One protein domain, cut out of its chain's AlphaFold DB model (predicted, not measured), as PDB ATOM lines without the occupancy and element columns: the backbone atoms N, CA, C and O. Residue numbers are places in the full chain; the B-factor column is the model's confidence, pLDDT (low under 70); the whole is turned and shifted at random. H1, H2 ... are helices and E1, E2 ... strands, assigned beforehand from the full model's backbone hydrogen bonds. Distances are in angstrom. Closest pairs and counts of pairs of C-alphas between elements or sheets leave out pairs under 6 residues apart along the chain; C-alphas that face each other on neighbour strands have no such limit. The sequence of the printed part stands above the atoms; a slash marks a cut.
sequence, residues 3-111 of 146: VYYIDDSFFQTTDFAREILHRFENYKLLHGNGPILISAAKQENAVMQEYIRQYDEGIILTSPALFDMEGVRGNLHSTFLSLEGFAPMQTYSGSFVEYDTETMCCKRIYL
ATOM      1  N   VAL A   3     115.063  87.924  84.271       94.94
ATOM      2  CA  VAL A   3     114.511  89.028  83.472       94.94
ATOM      3  C   VAL A   3     114.312  90.236  84.375       94.94
ATOM      4  O   VAL A   3     113.731  90.129  85.459       94.94
ATOM      5  N   TYR A   4     114.780  91.390  83.915       96.12
ATOM      6  CA  TYR A   4     114.738  92.643  84.652       96.12
ATOM      7  C   TYR A   4     113.680  93.565  84.070       96.12
ATOM      8  O   TYR A   4     113.671  93.820  82.873       96.12
ATOM      9  N   TYR A   5     112.793  94.078  84.915       97.31
ATOM     10  CA  TYR A   5     111.729  94.986  84.508       97.31
ATOM     11  C   TYR A   5     111.853  96.334  85.227       97.31
ATOM     12  O   TYR A   5     111.784  96.393  86.458       97.31
ATOM     13  N   ILE A   6     112.039  97.398  84.439       96.31
ATOM     14  CA  ILE A   6     112.187  98.801  84.861       96.31
ATOM     15  C   ILE A   6     111.212  99.701  84.080       96.31
ATOM     16  O   ILE A   6     110.552  99.256  83.137       96.31
ATOM     17  N   ASP A   7     111.145 100.984  84.431       94.44
ATOM     18  CA  ASP A   7     110.453 102.011  83.642       94.44
ATOM     19  C   ASP A   7     111.381 103.164  83.240       94.44
ATOM     20  O   ASP A   7     112.557 103.228  83.608       94.44
ATOM     21  N   ASP A   8     110.827 104.093  82.464       91.94
ATOM     22  CA  ASP A   8     111.522 105.272  81.962       91.94
ATOM     23  C   ASP A   8     111.949 106.288  83.041       91.94
ATOM     24  O   ASP A   8     112.694 107.225  82.730       91.94
ATOM     25  N   SER A   9     111.579 106.092  84.316       92.69
ATOM     26  CA  SER A   9     112.050 106.942  85.419       92.69
ATOM     27  C   SER A   9     113.558 106.818  85.656       92.69
ATOM     28  O   SER A   9     114.192 107.787  86.079       92.69
ATOM     29  N   PHE A  10     114.154 105.676  85.295       94.12
ATOM     30  CA  PHE A  10     115.593 105.409  85.396       94.12
ATOM     31  C   PHE A  10     116.427 106.321  84.490       94.12
ATOM     32  O   PHE A  10     117.608 106.540  84.738       94.12
ATOM     33  N   PHE A  11     115.809 106.893  83.457       94.00
ATOM     34  CA  PHE A  11     116.487 107.693  82.439       94.00
ATOM     35  C   PHE A  11     116.148 109.183  82.539       94.00
ATOM     36  O   PHE A  11     116.305 109.932  81.574       94.00
ATOM     37  N   GLN A  12     115.642 109.643  83.684       91.69
ATOM     38  CA  GLN A  12     115.481 111.075  83.935       91.69
ATOM     39  C   GLN A  12     116.847 111.749  84.147       91.69
ATOM     40  O   GLN A  12     117.827 111.125  84.539       91.69
ATOM     41  N   THR A  13     116.922 113.063  83.933       89.69
ATOM     42  CA  THR A  13     118.178 113.828  84.052       89.69
ATOM     43  C   THR A  13     118.531 114.227  85.492       89.69
ATOM     44  O   THR A  13     119.441 115.036  85.697       89.69
ATOM     45  N   THR A  14     117.809 113.712  86.489       90.81
ATOM     46  CA  THR A  14     118.021 114.018  87.912       90.81
ATOM     47  C   THR A  14     119.200 113.223  88.480       90.81
ATOM     48  O   THR A  14     119.526 112.145  87.982       90.81
ATOM     49  N   ASP A  15     119.837 113.732  89.543       88.62
ATOM     50  CA  ASP A  15     120.886 112.986  90.263       88.62
ATOM     51  C   ASP A  15     120.361 111.659  90.811       88.62
ATOM     52  O   ASP A  15     121.036 110.638  90.720       88.62
ATOM     53  N   PHE A  16     119.122 111.665  91.307       89.00
ATOM     54  CA  PHE A  16     118.452 110.463  91.780       89.00
ATOM     55  C   PHE A  16     118.355 109.398  90.683       89.00
ATOM     56  O   PHE A  16     118.797 108.277  90.895       89.00
ATOM     57  N   ALA A  17     117.838 109.731  89.497       91.56
ATOM     58  CA  ALA A  17     117.694 108.754  88.417       91.56
ATOM     59  C   ALA A  17     119.047 108.209  87.937       91.56
ATOM     60  O   ALA A  17     119.180 107.001  87.754       91.56
ATOM     61  N   ARG A  18     120.073 109.070  87.828       91.69
ATOM     62  CA  ARG A  18     121.450 108.637  87.525       91.69
ATOM     63  C   ARG A  18     121.966 107.624  88.542       91.69
ATOM     64  O   ARG A  18     122.518 106.596  88.157       91.69
ATOM     65  N   GLU A  19     121.771 107.908  89.825       90.81
ATOM     66  CA  GLU A  19     122.205 107.038  90.913       90.81
ATOM     67  C   GLU A  19     121.438 105.705  90.909       90.81
ATOM     68  O   GLU A  19     122.046 104.645  91.030       90.81
ATOM     69  N   ILE A  20     120.119 105.728  90.699       92.69
ATOM     70  CA  ILE A  20     119.290 104.518  90.590       92.69
ATOM     71  C   ILE A  20     119.697 103.656  89.386       92.69
ATOM     72  O   ILE A  20     119.811 102.439  89.530       92.69
ATOM     73  N   LEU A  21     119.967 104.256  88.225       93.94
ATOM     74  CA  LEU A  21     120.440 103.524  87.047       93.94
ATOM     75  C   LEU A  21     121.813 102.884  87.296       93.94
ATOM     76  O   LEU A  21     121.989 101.696  87.044       93.94
ATOM     77  N   HIS A  22     122.761 103.632  87.865       91.62
ATOM     78  CA  HIS A  22     124.076 103.098  88.236       91.62
ATOM     79  C   HIS A  22     123.966 101.922  89.224       91.62
ATOM     80  O   HIS A  22     124.628 100.894  89.079       91.62
ATOM     81  N   ARG A  23     123.082 102.045  90.216       90.31
ATOM     82  CA  ARG A  23     122.777 100.994  91.193       90.31
ATOM     83  C   ARG A  23     122.198  99.734  90.551       90.31
ATOM     84  O   ARG A  23     122.578  98.628  90.928       90.31
ATOM     85  N   PHE A  24     121.305  99.897  89.584       93.81
ATOM     86  CA  PHE A  24     120.728  98.792  88.826       93.81
ATOM     87  C   PHE A  24     121.774  98.040  87.998       93.81
ATOM     88  O   PHE A  24     121.811  96.810  88.053       93.81
ATOM     89  N   GLU A  25     122.671  98.751  87.309       91.88
ATOM     90  CA  GLU A  25     123.763  98.103  86.571       91.88
ATOM     91  C   GLU A  25     124.679  97.298  87.496       91.88
ATOM     92  O   GLU A  25     124.961  96.130  87.228       91.88
ATOM     93  N   ASN A  26     125.066  97.864  88.642       89.50
ATOM     94  CA  ASN A  26     125.879  97.144  89.625       89.50
ATOM     95  C   ASN A  26     125.175  95.888  90.159       89.50
ATOM     96  O   ASN A  26     125.820  94.857  90.355       89.50
ATOM     97  N   TYR A  27     123.855  95.945  90.366       91.12
ATOM     98  CA  TYR A  27     123.084  94.769  90.763       91.12
ATOM     99  C   TYR A  27     123.182  93.655  89.714       91.12
ATOM    100  O   TYR A  27     123.473  92.512  90.064       91.12
ATOM    101  N   LYS A  28     122.982  93.976  88.433       90.81
ATOM    102  CA  LYS A  28     123.066  92.995  87.341       90.81
ATOM    103  C   LYS A  28     124.451  92.367  87.235       90.81
ATOM    104  O   LYS A  28     124.556  91.146  87.166       90.81
ATOM    105  N   LEU A  29     125.508  93.174  87.334       86.62
ATOM    106  CA  LEU A  29     126.887  92.677  87.318       86.62
ATOM    107  C   LEU A  29     127.156  91.647  88.430       86.62
ATOM    108  O   LEU A  29     127.882  90.678  88.211       86.62
ATOM    109  N   LEU A  30     126.558  91.822  89.614       87.19
ATOM    110  CA  LEU A  30     126.728  90.914  90.755       87.19
ATOM    111  C   LEU A  30     125.800  89.692  90.717       87.19
ATOM    112  O   LEU A  30     126.158  88.629  91.227       87.19
ATOM    113  N   HIS A  31     124.596  89.842  90.165       87.06
ATOM    114  CA  HIS A  31     123.526  88.847  90.270       87.06
ATOM    115  C   HIS A  31     123.194  88.132  88.956       87.06
ATOM    116  O   HIS A  31     122.344  87.235  88.971       87.06
ATOM    117  N   GLY A  32     123.884  88.471  87.869       85.44
ATOM    118  CA  GLY A  32     123.746  87.869  86.549       85.44
ATOM    119  C   GLY A  32     123.078  88.806  85.545       85.44
ATOM    120  O   GLY A  32     122.160  89.552  85.877       85.44
ATOM    121  N   ASN A  33     123.521  88.725  84.293       86.19
ATOM    122  CA  ASN A  33     122.913  89.462  83.192       86.19
ATOM    123  C   ASN A  33     121.673  88.737  82.654       86.19
ATOM    124  O   ASN A  33     121.581  87.510  82.685       86.19
ATOM    125  N   GLY A  34     120.720  89.516  82.152       89.81
ATOM    126  CA  GLY A  34     119.469  89.026  81.587       89.81
ATOM    127  C   GLY A  34     118.736  90.131  80.825       89.81
ATOM    128  O   GLY A  34     119.134  91.297  80.929       89.81
ATOM    129  N   PRO A  35     117.682  89.795  80.057       93.81
ATOM    130  CA  PRO A  35     116.933  90.778  79.285       93.81
ATOM    131  C   PRO A  35     116.371  91.898  80.161       93.81
ATOM    132  O   PRO A  35     115.860  91.637  81.256       93.81
ATOM    133  N   ILE A  36     116.419  93.129  79.655       95.69
ATOM    134  CA  ILE A  36     115.833  94.301  80.307       95.69
ATOM    135  C   ILE A  36     114.573  94.703  79.555       95.69
ATOM    136  O   ILE A  36     114.591  95.002  78.363       95.69
ATOM    137  N   LEU A  37     113.466  94.732  80.277       96.38
ATOM    138  CA  LEU A  37     112.165  95.158  79.804       96.38
ATOM    139  C   LEU A  37     111.889  96.544  80.378       96.38
ATOM    140  O   LEU A  37     111.906  96.727  81.595       96.38
ATOM    141  N   ILE A  38     111.648  97.517  79.506       95.69
ATOM    142  CA  ILE A  38     111.490  98.919  79.883       95.69
ATOM    143  C   ILE A  38     110.083  99.386  79.530       95.69
ATOM    144  O   ILE A  38     109.722  99.518  78.358       95.69
ATOM    145  N   SER A  39     109.297  99.696  80.554       94.88
ATOM    146  CA  SER A  39     108.066 100.465  80.386       94.88
ATOM    147  C   SER A  39     108.407 101.911  80.037       94.88
ATOM    148  O   SER A  39     108.777 102.697  80.905       94.88
ATOM    149  N   ALA A  40     108.278 102.269  78.761       90.50
ATOM    150  CA  ALA A  40     108.457 103.626  78.271       90.50
ATOM    151  C   ALA A  40     107.093 104.276  77.993       90.50
ATOM    152  O   ALA A  40     106.372 103.900  77.066       90.50
ATOM    153  N   ALA A  41     106.726 105.273  78.796       79.56
ATOM    154  CA  ALA A  41     105.558 106.108  78.531       79.56
ATOM    155  C   ALA A  41     105.888 107.212  77.513       79.56
ATOM    156  O   ALA A  41     105.012 107.650  76.766       79.56
ATOM    157  N   LYS A  42     107.153 107.655  77.463       69.19
ATOM    158  CA  LYS A  42     107.639 108.686  76.533       69.19
ATOM    159  C   LYS A  42     108.737 108.123  75.630       69.19
ATOM    160  O   LYS A  42     109.867 107.932  76.067       69.19
ATOM    161  N   GLN A  43     108.425 107.908  74.352       63.00
ATOM    162  CA  GLN A  43     109.368 107.322  73.385       63.00
ATOM    163  C   GLN A  43     110.596 108.216  73.085       63.00
ATOM    164  O   GLN A  43     111.631 107.709  72.657       63.00
ATOM    165  N   GLU A  44     110.528 109.523  73.371       70.38
ATOM    166  CA  GLU A  44     111.568 110.516  73.037       70.38
ATOM    167  C   GLU A  44     112.606 110.778  74.153       70.38
ATOM    168  O   GLU A  44     113.193 111.859  74.228       70.38
ATOM    169  N   ASN A  45     112.861 109.826  75.060       84.25
ATOM    170  CA  ASN A  45     113.907 110.008  76.074       84.25
ATOM    171  C   ASN A  45     115.310 109.724  75.496       84.25
ATOM    172  O   ASN A  45     115.719 108.572  75.380       84.25
ATOM    173  N   ALA A  46     116.072 110.780  75.189       89.50
ATOM    174  CA  ALA A  46     117.424 110.671  74.629       89.50
ATOM    175  C   ALA A  46     118.415 109.893  75.518       89.50
ATOM    176  O   ALA A  46     119.258 109.175  74.990       89.50
ATOM    177  N   VAL A  47     118.306 109.996  76.850       91.69
ATOM    178  CA  VAL A  47     119.174 109.258  77.788       91.69
ATOM    179  C   VAL A  47     118.891 107.761  77.701       91.69
ATOM    180  O   VAL A  47     119.820 106.962  77.640       91.69
ATOM    181  N   MET A  48     117.612 107.384  77.631       93.06
ATOM    182  CA  MET A  48     117.202 105.992  77.442       93.06
ATOM    183  C   MET A  48     117.681 105.448  76.094       93.06
ATOM    184  O   MET A  48     118.205 104.343  76.037       93.06
ATOM    185  N   GLN A  49     117.537 106.220  75.013       91.25
ATOM    186  CA  GLN A  49     117.989 105.798  73.682       91.25
ATOM    187  C   GLN A  49     119.510 105.626  73.620       91.25
ATOM    188  O   GLN A  49     119.995 104.669  73.023       91.25
ATOM    189  N   GLU A  50     120.264 106.520  74.262       92.19
ATOM    190  CA  GLU A  50     121.716 106.382  74.375       92.19
ATOM    191  C   GLU A  50     122.097 105.127  75.159       92.19
ATOM    192  O   GLU A  50     122.939 104.358  74.706       92.19
ATOM    193  N   TYR A  51     121.436 104.890  76.295       92.62
ATOM    194  CA  TYR A  51     121.637 103.689  77.100       92.62
ATOM    195  C   TYR A  51     121.355 102.416  76.290       92.62
ATOM    196  O   TYR A  51     122.187 101.518  76.266       92.62
ATOM    197  N   ILE A  52     120.236 102.368  75.559       92.12
ATOM    198  CA  ILE A  52     119.887 101.233  74.690       92.12
ATOM    199  C   ILE A  52     120.955 101.015  73.617       92.12
ATOM    200  O   ILE A  52     121.338  99.881  73.355       92.12
ATOM    201  N   ARG A  53     121.455 102.093  73.003       90.50
ATOM    202  CA  ARG A  53     122.471 102.017  71.946       90.50
ATOM    203  C   ARG A  53     123.816 101.493  72.449       90.50
ATOM    204  O   ARG A  53     124.523 100.857  71.680       90.50
ATOM    205  N   GLN A  54     124.185 101.811  73.687       89.94
ATOM    206  CA  GLN A  54     125.440 101.371  74.303       89.94
ATOM    207  C   GLN A  54     125.337  99.981  74.946       89.94
ATOM    208  O   GLN A  54     126.342  99.450  75.417       89.94
ATOM    209  N   TYR A  55     124.134  99.406  75.023       87.00
ATOM    210  CA  TYR A  55     123.924  98.143  75.707       87.00
ATOM    211  C   TYR A  55     124.295  96.954  74.817       87.00
ATOM    212  O   TYR A  55     123.474  96.441  74.060       87.00
ATOM    213  N   ASP A  56     125.535  96.489  74.954       81.25
ATOM    214  CA  ASP A  56     126.061  95.347  74.195       81.25
ATOM    215  C   ASP A  56     125.849  93.993  74.908       81.25
ATOM    216  O   ASP A  56     126.083  92.930  74.333       81.25
ATOM    217  N   GLU A  57     125.409  94.006  76.169       75.31
ATOM    218  CA  GLU A  57     125.407  92.827  77.050       75.31
ATOM    219  C   GLU A  57     124.144  91.952  76.954       75.31
ATOM    220  O   GLU A  57     124.019  90.969  77.690       75.31
ATOM    221  N   GLY A  58     123.194  92.273  76.068       81.88
ATOM    222  CA  GLY A  58     121.998  91.453  75.893       81.88
ATOM    223  C   GLY A  58     120.825  92.151  75.215       81.88
ATOM    224  O   GLY A  58     120.984  93.033  74.379       81.88
ATOM    225  N   ILE A  59     119.617  91.707  75.567       90.44
ATOM    226  CA  ILE A  59     118.371  92.175  74.961       90.44
ATOM    227  C   ILE A  59     117.779  93.297  75.811       90.44
ATOM    228  O   ILE A  59     117.515  93.100  76.998       90.44
ATOM    229  N   ILE A  60     117.491  94.434  75.179       94.06
ATOM    230  CA  ILE A  60     116.580  95.437  75.728       94.06
ATOM    231  C   ILE A  60     115.320  95.482  74.876       94.06
ATOM    232  O   ILE A  60     115.385  95.626  73.656       94.06
ATOM    233  N   LEU A  61     114.166  95.409  75.533       94.44
ATOM    234  CA  LEU A  61     112.864  95.605  74.916       94.44
ATOM    235  C   LEU A  61     112.166  96.795  75.569       94.44
ATOM    236  O   LEU A  61     112.124  96.908  76.793       94.44
ATOM    237  N   THR A  62     111.592  97.670  74.752       94.81
ATOM    238  CA  THR A  62     110.822  98.828  75.216       94.81
ATOM    239  C   THR A  62     109.343  98.637  74.901       94.81
ATOM    240  O   THR A  62     108.982  97.971  73.931       94.81
ATOM    241  N   SER A  63     108.474  99.187  75.745       94.44
ATOM    242  CA  SER A  63     107.032  99.134  75.524       94.44
ATOM    243  C   SER A  63     106.570 100.064  74.382       94.44
ATOM    244  O   SER A  63     107.201 101.092  74.115       94.44
ATOM    245  N   PRO A  64     105.425  99.764  73.737       94.06
ATOM    246  CA  PRO A  64     104.635  98.541  73.876       94.06
ATOM    247  C   PRO A  64     105.240  97.370  73.087       94.06
ATOM    248  O   PRO A  64     105.632  97.542  71.935       94.06
ATOM    249  N   ALA A  65     105.255  96.169  73.670       94.94
ATOM    250  CA  ALA A  65     105.762  94.985  72.977       94.94
ATOM    251  C   ALA A  65     105.116  93.673  73.445       94.94
ATOM    252  O   ALA A  65     105.010  93.407  74.641       94.94
ATOM    253  N   LEU A  66     104.766  92.818  72.482       96.31
ATOM    254  CA  LEU A  66     104.536  91.390  72.702       96.31
ATOM    255  C   LEU A  66     105.830  90.646  72.392       96.31
ATOM    256  O   LEU A  66     106.459  90.922  71.370       96.31
ATOM    257  N   PHE A  67     106.219  89.707  73.247       95.44
ATOM    258  CA  PHE A  67     107.478  88.991  73.082       95.44
ATOM    259  C   PHE A  67     107.381  87.519  73.477       95.44
ATOM    260  O   PHE A  67     106.564  87.127  74.311       95.44
ATOM    261  N   ASP A  68     108.266  86.729  72.873       94.19
ATOM    262  CA  ASP A  68     108.608  85.361  73.253       94.19
ATOM    263  C   ASP A  68     110.139  85.269  73.221       94.19
ATOM    264  O   ASP A  68     110.749  85.353  72.153       94.19
ATOM    265  N   MET A  69     110.758  85.196  74.398       89.00
ATOM    266  CA  MET A  69     112.208  85.112  74.560       89.00
ATOM    267  C   MET A  69     112.541  83.837  75.320       89.00
ATOM    268  O   MET A  69     112.332  83.760  76.528       89.00
ATOM    269  N   GLU A  70     113.036  82.829  74.605       84.56
ATOM    270  CA  GLU A  70     113.424  81.536  75.188       84.56
ATOM    271  C   GLU A  70     112.293  80.873  76.000       84.56
ATOM    272  O   GLU A  70     112.517  80.268  77.048       84.56
ATOM    273  N   GLY A  71     111.047  81.001  75.528       83.88
ATOM    274  CA  GLY A  71     109.868  80.469  76.211       83.88
ATOM    275  C   GLY A  71     109.321  81.377  77.314       83.88
ATOM    276  O   GLY A  71     108.276  81.069  77.886       83.88
ATOM    277  N   VAL A  72     109.968  82.511  77.589       89.44
ATOM    278  CA  VAL A  72     109.418  83.571  78.434       89.44
ATOM    279  C   VAL A  72     108.570  84.494  77.578       89.44
ATOM    280  O   VAL A  72     109.076  85.273  76.766       89.44
ATOM    281  N   ARG A  73     107.258  84.399  77.776       95.38
ATOM    282  CA  ARG A  73     106.254  85.131  77.009       95.38
ATOM    283  C   ARG A  73     105.610  86.212  77.843       95.38
ATOM    284  O   ARG A  73     105.339  86.023  79.031       95.38
ATOM    285  N   GLY A  74     105.327  87.338  77.211       96.44
ATOM    286  CA  GLY A  74     104.654  88.417  77.904       96.44
ATOM    287  C   GLY A  74     104.230  89.572  77.020       96.44
ATOM    288  O   GLY A  74     104.515  89.639  75.823       96.44
ATOM    289  N   ASN A  75     103.530  90.492  77.671       97.06
ATOM    290  CA  ASN A  75     103.127  91.771  77.122       97.06
ATOM    291  C   ASN A  75     103.694  92.890  77.993       97.06
ATOM    292  O   ASN A  75     103.348  93.022  79.172       97.06
ATOM    293  N   LEU A  76     104.585  93.673  77.404       97.12
ATOM    294  CA  LEU A  76     105.200  94.838  78.006       97.12
ATOM    295  C   LEU A  76     104.380  96.072  77.611       97.12
ATOM    296  O   LEU A  76     104.437  96.532  76.471       97.12
ATOM    297  N   HIS A  77     103.612  96.606  78.558       95.25
ATOM    298  CA  HIS A  77     102.842  97.839  78.388       95.25
ATOM    299  C   HIS A  77     103.646  99.054  78.859       95.25
ATOM    300  O   HIS A  77     104.703  98.917  79.453       95.25
ATOM    301  N   SER A  78     103.151 100.270  78.624       92.25
ATOM    302  CA  SER A  78     103.818 101.498  79.091       92.25
ATOM    303  C   SER A  78     103.786 101.716  80.602       92.25
ATOM    304  O   SER A  78     104.467 102.610  81.087       92.25
ATOM    305  N   THR A  79     102.997 100.940  81.348       91.81
ATOM    306  CA  THR A  79     102.834 101.112  82.803       91.81
ATOM    307  C   THR A  79     102.982  99.821  83.602       91.81
ATOM    308  O   THR A  79     103.106  99.873  84.825       91.81
ATOM    309  N   PHE A  80     102.957  98.658  82.954       95.00
ATOM    310  CA  PHE A  80     103.073  97.365  83.619       95.00
ATOM    311  C   PHE A  80     103.610  96.294  82.667       95.00
ATOM    312  O   PHE A  80     103.499  96.406  81.446       95.00
ATOM    313  N   LEU A  81     104.133  95.218  83.243       97.19
ATOM    314  CA  LEU A  81     104.522  94.007  82.537       97.19
ATOM    315  C   LEU A  81     103.597  92.864  82.950       97.19
ATOM    316  O   LEU A  81     103.392  92.626  84.140       97.19
ATOM    317  N   SER A  82     103.070  92.146  81.963       96.69
ATOM    318  CA  SER A  82     102.368  90.879  82.159       96.69
ATOM    319  C   SER A  82     103.222  89.747  81.600       96.69
ATOM    320  O   SER A  82     103.324  89.607  80.384       96.69
ATOM    321  N   LEU A  83     103.822  88.949  82.482       95.50
ATOM    322  CA  LEU A  83     104.616  87.772  82.125       95.50
ATOM    323  C   LEU A  83     103.787  86.504  82.359       95.50
ATOM    324  O   LEU A  83     103.151  86.378  83.407       95.50
ATOM    325  N   GLU A  84     103.780  85.564  81.415       94.56
ATOM    326  CA  GLU A  84     103.091  84.283  81.607       94.56
ATOM    327  C   GLU A  84     103.632  83.559  82.853       94.56
ATOM    328  O   GLU A  84     104.840  83.473  83.067       94.56
ATOM    329  N   GLY A  85     102.727  83.057  83.700       92.12
ATOM    330  CA  GLY A  85     103.081  82.386  84.957       92.12
ATOM    331  C   GLY A  85     103.273  83.310  86.166       92.12
ATOM    332  O   GLY A  85     103.430  82.805  87.275       92.12
ATOM    333  N   PHE A  86     103.193  84.633  85.993       94.19
ATOM    334  CA  PHE A  86     103.332  85.609  87.078       94.19
ATOM    335  C   PHE A  86     102.157  86.589  87.125       94.19
ATOM    336  O   PHE A  86     101.452  86.812  86.140       94.19
ATOM    337  N   ALA A  87     101.943  87.197  88.293       93.62
ATOM    338  CA  ALA A  87     101.018  88.317  88.402       93.62
ATOM    339  C   ALA A  87     101.588  89.539  87.653       93.62
ATOM    340  O   ALA A  87     102.801  89.749  87.694       93.62
ATOM    341  N   PRO A  88     100.751  90.368  87.001       95.19
ATOM    342  CA  PRO A  88     101.221  91.593  86.372       95.19
ATOM    343  C   PRO A  88     101.861  92.539  87.387       95.19
ATOM    344  O   PRO A  88     101.309  92.772  88.465       95.19
ATOM    345  N   MET A  89     102.996  93.127  87.020       96.25
ATOM    346  CA  MET A  89     103.746  94.022  87.898       96.25
ATOM    347  C   MET A  89     103.874  95.410  87.292       96.25
ATOM    348  O   MET A  89     104.138  95.571  86.104       96.25
ATOM    349  N   GLN A  90     103.754  96.422  88.144       93.31
ATOM    350  CA  GLN A  90     104.158  97.796  87.846       93.31
ATOM    351  C   GLN A  90     105.573  98.044  88.369       93.31
ATOM    352  O   GLN A  90     106.047  97.324  89.248       93.31
ATOM    353  N   THR A  91     106.257  99.059  87.867       85.25
ATOM    354  CA  THR A  91     107.508  99.569  88.448       85.25
ATOM    355  C   THR A  91     107.255 100.926  89.088       85.25
ATOM    356  O   THR A  91     106.227 101.558  88.846       85.25
ATOM    357  N   TYR A  92     108.158 101.310  89.982       86.19
ATOM    358  CA  TYR A  92     108.129 102.597  90.663       86.19
ATOM    359  C   TYR A  92     109.540 103.164  90.651       86.19
ATOM    360  O   TYR A  92     110.496 102.388  90.768       86.19
ATOM    361  N   SER A  93     109.654 104.491  90.591       85.62
ATOM    362  CA  SER A  93     110.923 105.203  90.726       85.62
ATOM    363  C   SER A  93     111.730 104.654  91.900       85.62
ATOM    364  O   SER A  93     111.199 104.497  92.995       85.62
ATOM    365  N   GLY A  94     113.003 104.333  91.666       89.75
ATOM    366  CA  GLY A  94     113.866 103.779  92.708       89.75
ATOM    367  C   GLY A  94     113.701 102.279  92.963       89.75
ATOM    368  O   GLY A  94     114.319 101.763  93.891       89.75
ATOM    369  N   SER A  95     112.924 101.552  92.156       93.50
ATOM    370  CA  SER A  95     112.789 100.095  92.252       93.50
ATOM    371  C   SER A  95     112.710  99.421  90.885       93.50
ATOM    372  O   SER A  95     112.297 100.029  89.902       93.50
ATOM    373  N   PHE A  96     113.044  98.135  90.833       96.06
ATOM    374  CA  PHE A  96     112.823  97.286  89.662       96.06
ATOM    375  C   PHE A  96     112.239  95.938  90.081       96.06
ATOM    376  O   PHE A  96     112.201  95.608  91.270       96.06
ATOM    377  N   VAL A  97     111.757  95.157  89.118       96.94
ATOM    378  CA  VAL A  97     111.280  93.788  89.355       96.94
ATOM    379  C   VAL A  97     112.246  92.801  88.707       96.94
ATOM    380  O   VAL A  97     112.579  92.941  87.532       96.94
ATOM    381  N   GLU A  98     112.697  91.813  89.477       96.19
ATOM    382  CA  GLU A  98     113.442  90.652  88.983       96.19
ATOM    383  C   GLU A  98     112.477  89.468  88.889       96.19
ATOM    384  O   GLU A  98     111.824  89.109  89.876       96.19
ATOM    385  N   TYR A  99     112.418  88.860  87.708       95.56
ATOM    386  CA  TYR A  99     111.799  87.558  87.490       95.56
ATOM    387  C   TYR A  99     112.902  86.525  87.329       95.56
ATOM    388  O   TYR A  99     113.779  86.684  86.484       95.56
ATOM    389  N   ASP A 100     112.838  85.457  88.109       93.88
ATOM    390  CA  ASP A 100     113.662  84.272  87.945       93.88
ATOM    391  C   ASP A 100     112.769  83.126  87.468       93.88
ATOM    392  O   ASP A 100     111.924  82.611  88.205       93.88
ATOM    393  N   THR A 101     112.942  82.750  86.204       89.38
ATOM    394  CA  THR A 101     112.123  81.728  85.548       89.38
ATOM    395  C   THR A 101     112.557  80.304  85.870       89.38
ATOM    396  O   THR A 101     111.794  79.377  85.623       89.38
ATOM    397  N   GLU A 102     113.747  80.109  86.442       90.06
ATOM    398  CA  GLU A 102     114.183  78.790  86.913       90.06
ATOM    399  C   GLU A 102     113.553  78.469  88.265       90.06
ATOM    400  O   GLU A 102     113.062  77.361  88.477       90.06
ATOM    401  N   THR A 103     113.528  79.448  89.172       92.25
ATOM    402  CA  THR A 103     112.954  79.275  90.515       92.25
ATOM    403  C   THR A 103     111.482  79.678  90.607       92.25
ATOM    404  O   THR A 103     110.876  79.523  91.667       92.25
ATOM    405  N   MET A 104     110.893  80.170  89.511       91.81
ATOM    406  CA  MET A 104     109.534  80.727  89.457       91.81
ATOM    407  C   MET A 104     109.302  81.814  90.517       91.81
ATOM    408  O   MET A 104     108.238  81.904  91.132       91.81
ATOM    409  N   CYS A 105     110.311  82.658  90.733       93.56
ATOM    410  CA  CYS A 105     110.289  83.718  91.732       93.56
ATOM    411  C   CYS A 105     110.150  85.092  91.068       93.56
ATOM    412  O   CYS A 105     110.825  85.395  90.087       93.56
ATOM    413  N   CYS A 106     109.291  85.944  91.624       94.44
ATOM    414  CA  CYS A 106     109.142  87.339  91.219       94.44
ATOM    415  C   CYS A 106     109.260  88.225  92.457       94.44
ATOM    416  O   CYS A 106     108.494  88.071  93.411       94.44
ATOM    417  N   LYS A 107     110.199  89.172  92.439       92.94
ATOM    418  CA  LYS A 107     110.418  90.100  93.555       92.94
ATOM    419  C   LYS A 107     110.693  91.509  93.062       92.94
ATOM    420  O   LYS A 107     111.340  91.719  92.039       92.94
ATOM    421  N   ARG A 108     110.234  92.485  93.842       94.12
ATOM    422  CA  ARG A 108     110.610  93.887  93.675       94.12
ATOM    423  C   ARG A 108     111.839  94.187  94.519       94.12
ATOM    424  O   ARG A 108     111.883  93.827  95.692       94.12
ATOM    425  N   ILE A 109     112.800  94.878  93.929       91.75
ATOM    426  CA  ILE A 109     114.026  95.322  94.582       91.75
ATOM    427  C   ILE A 109     114.010  96.845  94.626       91.75
ATOM    428  O   ILE A 109     113.859  97.495  93.595       91.75
ATOM    429  N   TYR A 110     114.161  97.402  95.825       90.25
ATOM    430  CA  TYR A 110     114.197  98.842  96.068       90.25
ATOM    431  C   TYR A 110     115.652  99.310  96.137       90.25
ATOM    432  O   TYR A 110     116.380  98.974  97.066       90.25
ATOM    433  N   LEU A 111     116.067 100.082  95.138       87.56
ATOM    434  CA  LEU A 111     117.412 100.636  94.983       87.56
ATOM    435  C   LEU A 111     117.589 101.957  95.736       87.56
ATOM    436  O   LEU A 111     118.711 102.327  96.078       87.56
TER     437      LEU A 111
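What this domain is: This is residues 3 to 111 of the 146 residues of an uncharacterized protein of Eubacterium dolichum CAG:375 (UniProt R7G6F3). A twisted sheet of five strands stands in the middle, with helices H2 and H3 on one side of it and a small sheet of three strands, E4 to E6, on the other; short H1 sits where E1 ends. The 109 printed residues include three named helices and eight named strands, in the order E1 H1 H2 E2 H3 E3 E4 E5 E6 E7 E8, a mixed class of helices and strands. The large sheet runs E3 E2 E1 E7 E8 and is mixed; the small one, E4 E5 E6, is antiparallel. The whole is compact, with a radius of gyration of the C-alphas of 12.9 A, and spans 35 by 28 by 25 A.

How they stand to each other: Start at E1, residues 3 to 7, an inner strand. Beside it find E2, residues 36 to 39, parallel at 29 degrees, with N 37 and O 4 within hydrogen-bond range at 2.8 A. Between these two strands come H1, residues 8 to 11, and H2, residues 15 to 31, making a strand-helix-strand unit, two parallel neighbour strands joined through helices, with a right-handed crossover. H1 touches residues 17 to 21 of H2, closest at the C-alphas of Phe 10 and Ala 17, 5.0 A. H2 only grazes the large sheet, with residues 20 to 28. E2, H3, residues 46 to 54, and E3, residues 60 to 62, make a second such unit, also right-handed. H3 is on the sheet at a height of 11.0 A, and runs along E3 at 22 degrees on the local plane. E3 is parallel to E2, with N 61 and O 36 at 2.9 A. Next, E4, residues 65 to 69, E5, residues 72 to 76, and E6, residues 81 to 83, form a meander, each strand the antiparallel neighbour of the one before; look at N 67 and O 74, 3.1 A, and N 75 and O 82, 2.9 A. The closest C-alphas of E2 and E5 are those of Ser 39 and Leu 76, 6.7 A. E7, residues 95 to 100, is antiparallel to E1, with N 5 and O 97 at 2.9 A, and forms a hairpin with E8, residues 105 to 110, where N 98 and O 107 are 2.9 A apart. In H2 and H3 every O i to N i+4 pair is within hydrogen-bond range; H1 is too short for one.

Where its parts are: Find C-alpha 3 at (114.511, 89.028, 83.472), where E1 begins. H2 runs 24.3 A from C-alpha 15 at (120.886, 112.986, 90.263), and H3 12.3 A. E7 measures 16.4 A and E8 16.2 A, ending at C-alpha 110, (114.197, 98.842, 96.068).

The domain as a whole: The C-alphas farthest apart, those of Asp 15 and Gly 71, are 37.1 A apart. The printed part has no cut. The link from E6 to E7, 11 residues, is long. Residues 42 to 43 have pLDDT under 70.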